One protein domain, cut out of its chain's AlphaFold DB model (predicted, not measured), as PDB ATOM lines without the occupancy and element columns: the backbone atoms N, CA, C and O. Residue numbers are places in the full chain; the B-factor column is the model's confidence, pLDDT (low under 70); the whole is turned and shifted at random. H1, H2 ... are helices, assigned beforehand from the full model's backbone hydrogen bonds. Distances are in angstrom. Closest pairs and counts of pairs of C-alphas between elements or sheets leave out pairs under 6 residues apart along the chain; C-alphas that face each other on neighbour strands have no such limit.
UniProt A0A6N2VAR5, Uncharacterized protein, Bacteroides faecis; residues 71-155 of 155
ATOM      1  N   GLN A  71      60.339 -29.802 -36.146       85.38
ATOM      2  CA  GLN A  71      59.863 -28.930 -37.216       85.38
ATOM      3  C   GLN A  71      58.361 -29.111 -37.433       85.38
ATOM      4  O   GLN A  71      57.638 -28.122 -37.506       85.38
ATOM      5  N   LEU A  72      57.872 -30.353 -37.451       87.31
ATOM      6  CA  LEU A  72      56.442 -30.639 -37.556       87.31
ATOM      7  C   LEU A  72      55.663 -30.072 -36.357       87.31
ATOM      8  O   LEU A  72      54.646 -29.405 -36.544       87.31
ATOM      9  N   MET A  73      56.176 -30.259 -35.138       90.69
ATOM     10  CA  MET A  73      55.572 -29.680 -33.932       90.69
ATOM     11  C   MET A  73      55.531 -28.152 -33.989       90.69
ATOM     12  O   MET A  73      54.526 -27.547 -33.622       90.69
ATOM     13  N   LEU A  74      56.595 -27.516 -34.482       91.75
ATOM     14  CA  LEU A  74      56.677 -26.065 -34.607       91.75
ATOM     15  C   LEU A  74      55.646 -25.522 -35.604       91.75
ATOM     16  O   LEU A  74      55.054 -24.476 -35.342       91.75
ATOM     17  N   ARG A  75      55.391 -26.224 -36.717       91.75
ATOM     18  CA  ARG A  75      54.331 -25.860 -37.677       91.75
ATOM     19  C   ARG A  75      52.959 -25.843 -37.000       91.75
ATOM     20  O   ARG A  75      52.259 -24.830 -37.051       91.75
ATOM     21  N   ILE A  76      52.626 -26.919 -36.281       91.31
ATOM     22  CA  ILE A  76      51.350 -27.059 -35.562       91.31
ATOM     23  C   ILE A  76      51.207 -25.985 -34.478       91.31
ATOM     24  O   ILE A  76      50.194 -25.294 -34.431       91.31
ATOM     25  N   VAL A  77      52.221 -25.804 -33.626       90.44
ATOM     26  CA  VAL A  77      52.165 -24.842 -32.511       90.44
ATOM     27  C   VAL A  77      52.123 -23.397 -33.012       90.44
ATOM     28  O   VAL A  77      51.439 -22.565 -32.419       90.44
ATOM     29  N   ASN A  78      52.798 -23.080 -34.120       90.25
ATOM     30  CA  ASN A  78      52.686 -21.760 -34.737       90.25
ATOM     31  C   ASN A  78      51.261 -21.487 -35.223       90.25
ATOM     32  O   ASN A  78      50.757 -20.388 -35.008       90.25
ATOM     33  N   TRP A  79      50.611 -22.449 -35.873       89.44
ATOM     34  CA  TRP A  79      49.208 -22.301 -36.249       89.44
ATOM     35  C   TRP A  79      48.305 -22.170 -35.011       89.44
ATOM     36  O   TRP A  79      47.540 -21.212 -34.920       89.44
ATOM     37  N   ASP A  80      48.456 -23.055 -34.021       88.31
ATOM     38  CA  ASP A  80      47.678 -23.069 -32.771       88.31
ATOM     39  C   ASP A  80      47.730 -21.703 -32.065       88.31
ATOM     40  O   ASP A  80      46.696 -21.094 -31.780       88.31
ATOM     41  N   TYR A  81      48.938 -21.155 -31.905       83.88
ATOM     42  CA  TYR A  81      49.172 -19.859 -31.271       83.88
ATOM     43  C   TYR A  81      48.499 -18.692 -32.007       83.88
ATOM     44  O   TYR A  81      47.954 -17.789 -31.367       83.88
ATOM     45  N   ASN A  82      48.541 -18.691 -33.341       77.69
ATOM     46  CA  ASN A  82      48.091 -17.555 -34.147       77.69
ATOM     47  C   ASN A  82      46.601 -17.631 -34.528       77.69
ATOM     48  O   ASN A  82      45.958 -16.589 -34.655       77.69
ATOM     49  N   CYS A  83      46.031 -18.829 -34.684       71.38
ATOM     50  CA  CYS A  83      44.710 -19.012 -35.293       71.38
ATOM     51  C   CYS A  83      43.590 -19.303 -34.285       71.38
ATOM     52  O   CYS A  83      42.460 -18.856 -34.497       71.38
ATOM     53  N   ILE A  84      43.865 -19.978 -33.159       63.56
ATOM     54  CA  ILE A  84      42.809 -20.388 -32.208       63.56
ATOM     55  C   ILE A  84      42.078 -19.199 -31.579       63.56
ATOM     56  O   ILE A  84      40.895 -19.295 -31.254       63.56
ATOM     57  N   ARG A  85      42.747 -18.051 -31.434       55.81
ATOM     58  CA  ARG A  85      42.130 -16.822 -30.902       55.81
ATOM     59  C   ARG A  85      41.565 -15.897 -31.985       55.81
ATOM     60  O   ARG A  85      40.906 -14.923 -31.640       55.81
ATOM     61  N   ALA A  86      41.800 -16.198 -33.262       53.41
ATOM     62  CA  ALA A  86      41.559 -15.297 -34.390       53.41
ATOM     63  C   ALA A  86      40.493 -15.804 -35.383       53.41
ATOM     64  O   ALA A  86      40.459 -15.344 -36.516       53.41
ATOM     65  N   THR A  87      39.610 -16.731 -34.984       61.97
ATOM     66  CA  THR A  87      38.524 -17.314 -35.818       61.97
ATOM     67  C   THR A  87      38.961 -18.158 -37.030       61.97
ATOM     68  O   THR A  87      38.110 -18.641 -37.766       61.97
ATOM     69  N   GLU A  88      40.259 -18.429 -37.194       64.81
ATOM     70  CA  GLU A  88      40.824 -19.260 -38.278       64.81
ATOM     71  C   GLU A  88      41.126 -20.712 -37.840       64.81
ATOM     72  O   GLU A  88      41.924 -21.416 -38.460       64.81
ATOM     73  N   GLY A  89      40.532 -21.160 -36.730       76.94
ATOM     74  CA  GLY A  89      40.671 -22.529 -36.228       76.94
ATOM     75  C   GLY A  89      39.862 -23.560 -37.027       76.94
ATOM     76  O   GLY A  89      39.100 -23.215 -37.931       76.94
ATOM     77  N   LEU A  90      39.991 -24.836 -36.649       89.88
ATOM     78  CA  LEU A  90      39.192 -25.914 -37.242       89.88
ATOM     79  C   LEU A  90      37.690 -25.672 -37.032       89.88
ATOM     80  O   LEU A  90      37.259 -25.430 -35.901       89.88
ATOM     81  N   ASN A  91      36.903 -25.772 -38.104       91.75
ATOM     82  CA  ASN A  91      35.469 -25.472 -38.117       91.75
ATOM     83  C   ASN A  91      34.599 -26.713 -38.401       91.75
ATOM     84  O   ASN A  91      35.092 -27.754 -38.829       91.75
ATOM     85  N   LEU A  92      33.285 -26.597 -38.173       95.06
ATOM     86  CA  LEU A  92      32.333 -27.703 -38.339       95.06
ATOM     87  C   LEU A  92      32.390 -28.347 -39.734       95.06
ATOM     88  O   LEU A  92      32.354 -29.571 -39.836       95.06
ATOM     89  N   GLU A  93      32.490 -27.539 -40.791       95.50
ATOM     90  CA  GLU A  93      32.511 -28.026 -42.173       95.50
ATOM     91  C   GLU A  93      33.711 -28.950 -42.415       95.50
ATOM     92  O   GLU A  93      33.560 -30.024 -42.995       95.50
ATOM     93  N   GLN A  94      34.888 -28.592 -41.899       95.38
ATOM     94  CA  GLN A  94      36.094 -29.415 -42.015       95.38
ATOM     95  C   GLN A  94      35.934 -30.765 -41.307       95.38
ATOM     96  O   GLN A  94      36.292 -31.808 -41.866       95.38
ATOM     97  N   PHE A  95      35.334 -30.772 -40.115       97.31
ATOM     98  CA  PHE A  95      35.032 -32.020 -39.413       97.31
ATOM     99  C   PHE A  95      34.012 -32.867 -40.183       97.31
ATOM    100  O   PHE A  95      34.202 -34.073 -40.328       97.31
ATOM    101  N   GLN A  96      32.946 -32.271 -40.716       98.00
ATOM    102  CA  GLN A  96      31.939 -33.010 -41.483       98.00
ATOM    103  C   GLN A  96      32.487 -33.547 -42.807       98.00
ATOM    104  O   GLN A  96      32.149 -34.665 -43.189       98.00
ATOM    105  N   LYS A  97      33.389 -32.815 -43.466       97.19
ATOM    106  CA  LYS A  97      34.096 -33.295 -44.657       97.19
ATOM    107  C   LYS A  97      34.993 -34.498 -44.350       97.19
ATOM    108  O   LYS A  97      35.075 -35.406 -45.167       97.19
ATOM    109  N   SER A  98      35.639 -34.512 -43.183       97.06
ATOM    110  CA  SER A  98      36.604 -35.557 -42.810       97.06
ATOM    111  C   SER A  98      35.949 -36.813 -42.225       97.06
ATOM    112  O   SER A  98      36.434 -37.916 -42.445       97.06
ATOM    113  N   TYR A  99      34.838 -36.662 -41.495       97.19
ATOM    114  CA  TYR A  99      34.203 -37.753 -40.738       97.19
ATOM    115  C   TYR A  99      32.750 -38.044 -41.144       97.19
ATOM    116  O   TYR A  99      32.110 -38.926 -40.572       97.19
ATOM    117  N   GLY A 100      32.196 -37.295 -42.096       97.88
ATOM    118  CA  GLY A 100      30.770 -37.306 -42.420       97.88
ATOM    119  C   GLY A 100      29.929 -36.462 -41.457       97.88
ATOM    120  O   GLY A 100      30.375 -36.043 -40.389       97.88
ATOM    121  N   ASN A 101      28.670 -36.216 -41.826       97.56
ATOM    122  CA  ASN A 101      27.816 -35.230 -41.149       97.56
ATOM    123  C   ASN A 101      27.618 -35.489 -39.648       97.56
ATOM    124  O   ASN A 101      27.733 -34.558 -38.850       97.56
ATOM    125  N   VAL A 102      27.314 -36.737 -39.271       97.88
ATOM    126  CA  VAL A 102      26.982 -37.113 -37.886       97.88
ATOM    127  C   VAL A 102      28.233 -37.120 -37.011       97.88
ATOM    128  O   VAL A 102      28.297 -36.400 -36.015       97.88
ATOM    129  N   MET A 103      29.249 -37.895 -37.400       97.88
ATOM    130  CA  MET A 103      30.479 -38.017 -36.613       97.88
ATOM    131  C   MET A 103      31.299 -36.728 -36.629       97.88
ATOM    132  O   MET A 103      31.863 -36.356 -35.603       97.88
ATOM    133  N   GLY A 104      31.300 -35.993 -37.740       98.12
ATOM    134  CA  GLY A 104      31.929 -34.679 -37.826       98.12
ATOM    135  C   GLY A 104      31.301 -33.669 -36.870       98.12
ATOM    136  O   GLY A 104      32.023 -33.001 -36.137       98.12
ATOM    137  N   ALA A 105      29.967 -33.604 -36.792       98.25
ATOM    138  CA  ALA A 105      29.294 -32.740 -35.821       98.25
ATOM    139  C   ALA A 105      29.606 -33.141 -34.369       98.25
ATOM    140  O   ALA A 105      29.870 -32.275 -33.533       98.25
ATOM    141  N   HIS A 106      29.635 -34.445 -34.075       97.62
ATOM    142  CA  HIS A 106      30.006 -34.962 -32.754       97.62
ATOM    143  C   HIS A 106      31.442 -34.579 -32.360       97.62
ATOM    144  O   HIS A 106      31.667 -34.017 -31.284       97.62
ATOM    145  N   TYR A 107      32.418 -34.817 -33.239       97.81
ATOM    146  CA  TYR A 107      33.819 -34.485 -32.977       97.81
ATOM    147  C   TYR A 107      34.070 -32.978 -32.925       97.81
ATOM    148  O   TYR A 107      34.827 -32.530 -32.065       97.81
ATOM    149  N   TYR A 108      33.387 -32.178 -33.746       96.88
ATOM    150  CA  TYR A 108      33.430 -30.722 -33.621       96.88
ATOM    151  C   TYR A 108      32.849 -30.244 -32.279       96.88
ATOM    152  O   TYR A 108      33.414 -29.367 -31.630       96.88
ATOM    153  N   GLY A 109      31.766 -30.866 -31.802       96.69
ATOM    154  CA  GLY A 109      31.234 -30.611 -30.462       96.69
ATOM    155  C   GLY A 109      32.286 -30.838 -29.369       96.69
ATOM    156  O   GLY A 109      32.466 -29.986 -28.498       96.69
ATOM    157  N   LYS A 110      33.048 -31.938 -29.459       96.75
ATOM    158  CA  LYS A 110      34.171 -32.220 -28.547       96.75
ATOM    159  C   LYS A 110      35.318 -31.228 -28.686       96.75
ATOM    160  O   LYS A 110      35.854 -30.780 -27.674       96.75
ATOM    161  N   TRP A 111      35.647 -30.824 -29.905       94.12
ATOM    162  CA  TRP A 111      36.641 -29.787 -30.168       94.12
ATOM    163  C   TRP A 111      36.298 -28.465 -29.458       94.12
ATOM    164  O   TRP A 111      37.144 -27.893 -28.762       94.12
ATOM    165  N   CYS A 112      35.035 -28.040 -29.534       92.81
ATOM    166  CA  CYS A 112      34.512 -26.879 -28.810       92.81
ATOM    167  C   CYS A 112      34.531 -27.076 -27.284       92.81
ATOM    168  O   CYS A 112      34.992 -26.195 -26.557       92.81
ATOM    169  N   GLU A 113      34.081 -28.233 -26.783       94.69
ATOM    170  CA  GLU A 113      34.091 -28.578 -25.348       94.69
ATOM    171  C   GLU A 113      35.510 -28.505 -24.759       94.69
ATOM    172  O   GLU A 113      35.728 -28.005 -23.650       94.69
ATOM    173  N   PHE A 114      36.508 -28.929 -25.533       93.50
ATOM    174  CA  PHE A 114      37.915 -28.867 -25.150       93.50
ATOM    175  C   PHE A 114      38.553 -27.490 -25.326       93.50
ATOM    176  O   PHE A 114      39.755 -27.360 -25.080       93.50
ATOM    177  N   LYS A 115      37.766 -26.463 -25.670       90.50
ATOM    178  CA  LYS A 115      38.231 -25.093 -25.924       90.50
ATOM    179  C   LYS A 115      39.340 -25.064 -26.975       90.50
ATOM    180  O   LYS A 115      40.351 -24.394 -26.783       90.50
ATOM    181  N   PHE A 116      39.151 -25.843 -28.041       89.81
ATOM    182  CA  PHE A 116      40.070 -25.930 -29.175       89.81
ATOM    183  C   PHE A 116      41.475 -26.419 -28.792       89.81
ATOM    184  O   PHE A 116      42.462 -26.087 -29.435       89.81
ATOM    185  N   ASN A 117      41.596 -27.195 -27.712       89.75
ATOM    186  CA  ASN A 117      42.889 -27.697 -27.269       89.75
ATOM    187  C   ASN A 117      43.290 -28.957 -28.052       89.75
ATOM    188  O   ASN A 117      42.704 -30.028 -27.857       89.75
ATOM    189  N   PHE A 118      44.336 -28.832 -28.870       90.38
ATOM    190  CA  PHE A 118      44.895 -29.917 -29.681       90.38
ATOM    191  C   PHE A 118      45.172 -31.196 -28.876       90.38
ATOM    192  O   PHE A 118      44.667 -32.266 -29.211       90.38
ATOM    193  N   PHE A 119      45.903 -31.098 -27.762       92.69
ATOM    194  CA  PHE A 119      46.299 -32.271 -26.975       92.69
ATOM    195  C   PHE A 119      45.116 -33.002 -26.332       92.69
ATOM    196  O   PHE A 119      45.113 -34.232 -26.257       92.69
ATOM    197  N   LYS A 120      44.087 -32.272 -25.885       94.94
ATOM    198  CA  LYS A 120      42.850 -32.887 -25.383       94.94
ATOM    199  C   LYS A 120      42.119 -33.647 -26.483       94.94
ATOM    200  O   LYS A 120      41.610 -34.730 -26.213       94.94
ATOM    201  N   MET A 121      42.108 -33.109 -27.701       95.12
ATOM    202  CA  MET A 121      41.486 -33.773 -28.843       95.12
ATOM    203  C   MET A 121      42.258 -35.029 -29.261       95.12
ATOM    204  O   MET A 121      41.651 -36.080 -29.430       95.12
ATOM    205  N   ILE A 122      43.593 -34.977 -29.306       95.06
ATOM    206  CA  ILE A 122      44.430 -36.170 -29.530       95.06
ATOM    207  C   ILE A 122      44.158 -37.239 -28.467       95.06
ATOM    208  O   ILE A 122      43.912 -38.396 -28.798       95.06
ATOM    209  N   ARG A 123      44.114 -36.855 -27.183       96.75
ATOM    210  CA  ARG A 123      43.779 -37.784 -26.093       96.75
ATOM    211  C   ARG A 123      42.389 -38.400 -26.263       96.75
ATOM    212  O   ARG A 123      42.203 -39.557 -25.899       96.75
ATOM    213  N   TYR A 124      41.415 -37.643 -26.762       96.62
ATOM    214  CA  TYR A 124      40.054 -38.136 -26.966       96.62
ATOM    215  C   TYR A 124      39.997 -39.302 -27.967       96.62
ATOM    216  O   TYR A 124      39.202 -40.221 -27.786       96.62
ATOM    217  N   PHE A 125      40.890 -39.320 -28.958       97.31
ATOM    218  CA  PHE A 125      41.001 -40.399 -29.940       97.31
ATOM    219  C   PHE A 125      41.845 -41.601 -29.480       97.31
ATOM    220  O   PHE A 125      42.144 -42.466 -30.296       97.31
ATOM    221  N   ASN A 126      42.207 -41.716 -28.196       93.19
ATOM    222  CA  ASN A 126      43.098 -42.780 -27.699       93.19
ATOM    223  C   ASN A 126      42.629 -44.229 -27.969       93.19
ATOM    224  O   ASN A 126      43.445 -45.142 -27.923       93.19
ATOM    225  N   GLN A 127      41.340 -44.440 -28.237       90.38
ATOM    226  CA  GLN A 127      40.740 -45.734 -28.587       90.38
ATOM    227  C   GLN A 127      40.340 -45.825 -30.070       90.38
ATOM    228  O   GLN A 127      39.831 -46.853 -30.506       90.38
ATOM    229  N   TYR A 128      40.567 -44.764 -30.848       93.44
ATOM    230  CA  TYR A 128      40.141 -44.622 -32.241       93.44
ATOM    231  C   TYR A 128      41.304 -44.091 -33.086       93.44
ATOM    232  O   TYR A 128      41.272 -42.950 -33.551       93.44
ATOM    233  N   MET A 129      42.344 -44.914 -33.263       92.50
ATOM    234  CA  MET A 129      43.594 -44.515 -33.927       92.50
ATOM    235  C   MET A 129      43.359 -43.938 -35.329       92.50
ATOM    236  O   MET A 129      43.872 -42.863 -35.626       92.50
ATOM    237  N   ASP A 130      42.498 -44.560 -36.141       95.62
ATOM    238  CA  ASP A 130      42.170 -44.072 -37.491       95.62
ATOM    239  C   ASP A 130      41.490 -42.697 -37.466       95.62
ATOM    240  O   ASP A 130      41.772 -41.818 -38.287       95.62
ATOM    241  N   ALA A 131      40.611 -42.470 -36.485       96.25
ATOM    242  CA  ALA A 131      39.960 -41.179 -36.305       96.25
ATOM    243  C   ALA A 131      40.958 -40.115 -35.825       96.25
ATOM    244  O   ALA A 131      40.903 -38.975 -36.290       96.25
ATOM    245  N   GLY A 132      41.900 -40.496 -34.957       97.31
ATOM    246  CA  GLY A 132      43.026 -39.658 -34.551       97.31
ATOM    247  C   GLY A 132      43.931 -39.291 -35.728       97.31
ATOM    248  O   GLY A 132      44.265 -38.120 -35.896       97.31
ATOM    249  N   GLN A 133      44.254 -40.245 -36.603       96.00
ATOM    250  CA  GLN A 133      45.041 -39.973 -37.806       96.00
ATOM    251  C   GLN A 133      44.287 -39.059 -38.777       96.00
ATOM    252  O   GLN A 133      44.858 -38.109 -39.309       96.00
ATOM    253  N   THR A 134      42.984 -39.282 -38.956       97.31
ATOM    254  CA  THR A 134      42.126 -38.398 -39.759       97.31
ATOM    255  C   THR A 134      42.136 -36.965 -39.211       97.31
ATOM    256  O   THR A 134      42.170 -36.010 -39.987       97.31
ATOM    257  N   PHE A 135      42.191 -36.799 -37.884       96.62
ATOM    258  CA  PHE A 135      42.261 -35.484 -37.243       96.62
ATOM    259  C   PHE A 135      43.592 -34.802 -37.555       96.62
ATOM    260  O   PHE A 135      43.599 -33.634 -37.940       96.62
ATOM    261  N   CYS A 136      44.702 -35.538 -37.443       94.75
ATOM    262  CA  CYS A 136      46.027 -35.052 -37.821       94.75
ATOM    263  C   CYS A 136      46.077 -34.633 -39.298       94.75
ATOM    264  O   CYS A 136      46.588 -33.559 -39.605       94.75
ATOM    265  N   ASN A 137      45.497 -35.427 -40.204       95.06
ATOM    266  CA  ASN A 137      45.450 -35.105 -41.632       95.06
ATOM    267  C   ASN A 137      44.670 -33.806 -41.886       95.06
ATOM    268  O   ASN A 137      45.162 -32.908 -42.565       95.06
ATOM    269  N   MET A 138      43.478 -33.676 -41.296       95.19
ATOM    270  CA  MET A 138      42.658 -32.464 -41.393       95.19
ATOM    271  C   MET A 138      43.387 -31.239 -40.822       95.19
ATOM    272  O   MET A 138      43.360 -30.169 -41.426       95.19
ATOM    273  N   LEU A 139      44.053 -31.390 -39.673       93.06
ATOM    274  CA  LEU A 139      44.844 -30.333 -39.051       93.06
ATOM    275  C   LEU A 139      45.966 -29.852 -39.975       93.06
ATOM    276  O   LEU A 139      46.132 -28.645 -40.141       93.06
ATOM    277  N   MET A 140      46.712 -30.773 -40.589       93.50
ATOM    278  CA  MET A 140      47.839 -30.412 -41.449       93.50
ATOM    279  C   MET A 140      47.414 -29.617 -42.684       93.50
ATOM    280  O   MET A 140      48.098 -28.655 -43.016       93.50
ATOM    281  N   VAL A 141      46.253 -29.916 -43.278       92.31
ATOM    282  CA  VAL A 141      45.692 -29.102 -44.375       92.31
ATOM    283  C   VAL A 141      45.495 -27.648 -43.932       92.31
ATOM    284  O   VAL A 141      45.854 -26.716 -44.643       92.31
ATOM    285  N   VAL A 142      44.970 -27.426 -42.724       90.19
ATOM    286  CA  VAL A 142      44.736 -26.063 -42.215       90.19
ATOM    287  C   VAL A 142      46.037 -25.355 -41.839       90.19
ATOM    288  O   VAL A 142      46.172 -24.147 -42.051       90.19
ATOM    289  N   VAL A 143      47.010 -26.093 -41.302       91.75
ATOM    290  CA  VAL A 143      48.358 -25.573 -41.038       91.75
ATOM    291  C   VAL A 143      49.017 -25.119 -42.345       91.75
ATOM    292  O   VAL A 143      49.587 -24.031 -42.389       91.75
ATOM    293  N   GLU A 144      48.899 -25.906 -43.413       92.19
ATOM    294  CA  GLU A 144      49.438 -25.584 -44.740       92.19
ATOM    295  C   GLU A 144      48.790 -24.330 -45.333       92.19
ATOM    296  O   GLU A 144      49.507 -23.399 -45.712       92.19
ATOM    297  N   ASP A 145      47.458 -24.238 -45.301       89.81
ATOM    298  CA  ASP A 145      46.715 -23.047 -45.732       89.81
ATOM    299  C   ASP A 145      47.157 -21.785 -44.967       89.81
ATOM    300  O   ASP A 145      47.302 -20.696 -45.537       89.81
ATOM    301  N   TYR A 146      47.367 -21.903 -43.653       88.88
ATOM    302  CA  TYR A 146      47.855 -20.805 -42.818       88.88
ATOM    303  C   TYR A 146      49.271 -20.370 -43.218       88.88
ATOM    304  O   TYR A 146      49.540 -19.173 -43.377       88.88
ATOM    305  N   GLU A 147      50.178 -21.327 -43.410       90.56
ATOM    306  CA  GLU A 147      51.550 -21.059 -43.831       90.56
ATOM    307  C   GLU A 147      51.599 -20.386 -45.209       90.56
ATOM    308  O   GLU A 147      52.362 -19.434 -45.399       90.56
ATOM    309  N   GLU A 148      50.761 -20.815 -46.157       90.81
ATOM    310  CA  GLU A 148      50.620 -20.185 -47.473       90.81
ATOM    311  C   GLU A 148      50.140 -18.740 -47.380       90.81
ATOM    312  O   GLU A 148      50.764 -17.834 -47.944       90.81
ATOM    313  N   LYS A 149      49.070 -18.490 -46.616       87.75
ATOM    314  CA  LYS A 149      48.558 -17.133 -46.384       87.75
ATOM    315  C   LYS A 149      49.623 -16.235 -45.767       87.75
ATOM    316  O   LYS A 149      49.765 -15.084 -46.179       87.75
ATOM    317  N   LYS A 150      50.393 -16.747 -44.802       86.00
ATOM    318  CA  LYS A 150      51.489 -16.003 -44.174       86.00
ATOM    319  C   LYS A 150      52.593 -15.674 -45.181       86.00
ATOM    320  O   LYS A 150      53.006 -14.520 -45.245       86.00
ATOM    321  N   ARG A 151      53.019 -16.639 -46.007       88.44
ATOM    322  CA  ARG A 151      54.005 -16.409 -47.081       88.44
ATOM    323  C   ARG A 151      53.546 -15.334 -48.068       88.44
ATOM    324  O   ARG A 151      54.359 -14.514 -48.481       88.44
ATOM    325  N   ASN A 152      52.260 -15.314 -48.415       86.12
ATOM    326  CA  ASN A 152      51.702 -14.347 -49.363       86.12
ATOM    327  C   ASN A 152      51.502 -12.946 -48.762       86.12
ATOM    328  O   ASN A 152      51.592 -11.973 -49.497       86.12
ATOM    329  N   LYS A 153      51.269 -12.824 -47.448       76.44
ATOM    330  CA  LYS A 153      51.196 -11.527 -46.742       76.44
ATOM    331  C   LYS A 153      52.565 -10.876 -46.505       76.44
ATOM    332  O   LYS A 153      52.620  -9.693 -46.191       76.44
ATOM    333  N   SER A 154      53.649 -11.648 -46.573       63.62
ATOM    334  CA  SER A 154      55.027 -11.167 -46.390       63.62
ATOM    335  C   SER A 154      55.740 -10.808 -47.702       63.62
ATOM    336  O   SER A 154      56.922 -10.470 -47.657       63.62
ATOM    337  N   LYS A 155      55.048 -10.903 -48.843       51.03
ATOM    338  CA  LYS A 155      55.484 -10.383 -50.147       51.03
ATOM    339  C   LYS A 155      54.870  -9.011 -50.382       51.03
ATOM    340  O   LYS A 155      55.565  -8.184 -51.004       51.03
TER     341      LYS A 155
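This is residues 71 to 155 of the 155 residues of an uncharacterized protein of Bacteroides faecis (UniProt A0A6N2VAR5). One long helix, H5, makes the longest axis, and the short helices H2, H3 and H4 form an arc beside its first half, with H3 at the far side of the arc, away from H5. H1 crosses H5 farther along, and beyond that crossing residues 148 to 155 stick out as a free tail, most of it the last part of H5. The printed part has 85 residues with five named helices, in the order H1, H2, H3, H4, H5, and no named strand; the class is all helix. The whole is compact, with a radius of gyration of the C-alphas of 12.9 A, yet elongated, spanning 42 by 24 by 21 A.

Find C-alpha 71 at (59.863, -28.930, -37.216); there H1 begins, and it runs through residues 71 to 83 over 18.2 A. Next comes H2, residues 92 to 99, 10.5 A long. H3 follows at residues 101 to 113 and covers 18.3 A. Look then for H4 at residues 118 to 124, 9.9 A from first to last C-alpha. H5 begins at C-alpha 129, at (43.594, -44.515, -33.927), and runs 36.2 A through residues 129 to 153 to C-alpha 153 at (51.196, -11.527, -46.742).

Start at H1: its residues 75 to 79 alone touch H5, at residues 140 to 146 alone. Their closest C-alphas, of Trp 79 and Val 143, are 5.9 A apart, and the two lines are about perpendicular at 71 degrees, only just past a steep tilt. H1 and H2 are apart. H2 touches H3 at a steep tilt of 56 degrees, opposite ways; look at Gln 96 and Gly 104, whose C-alphas are the closest at 4.0 A. H2 also touches residues 134 to 138 alone of H5, at a steep tilt of 46 degrees, opposite ways, with the closest C-alphas, of Ser 98 and Thr 134, 6.9 A apart. The three touching pairs are mostly crossed, with no shallow tilt among them. H3 and H5 are apart. H4 is close to H3 but not clearly touching, the closest C-alphas, of Trp 111 and Met 121, being 6.4 A apart. H4 is likewise close to H5 but not clearly touching, at a shallow tilt of 12 degrees, opposite ways, with the C-alphas of Ile 122 and Gly 132 the closest at 6.3 A. In H1, H2, H3, H4 and H5 every O i to N i+4 pair is within hydrogen-bond range.

The two C-alphas farthest apart, of Gln 127 and Lys 155, are 44.0 A apart. Without the free residues 148 to 155, the body spans 29 by 23 by 20 A. The printed part has no cut, and it ends at residue 155, the chain's last residue. No link is long: H1 to H2 is a short link, and the other three are tight. The mean pLDDT of the printed part is 89.7; look for values under 70 at residues 84 to 88 and 154 to 155.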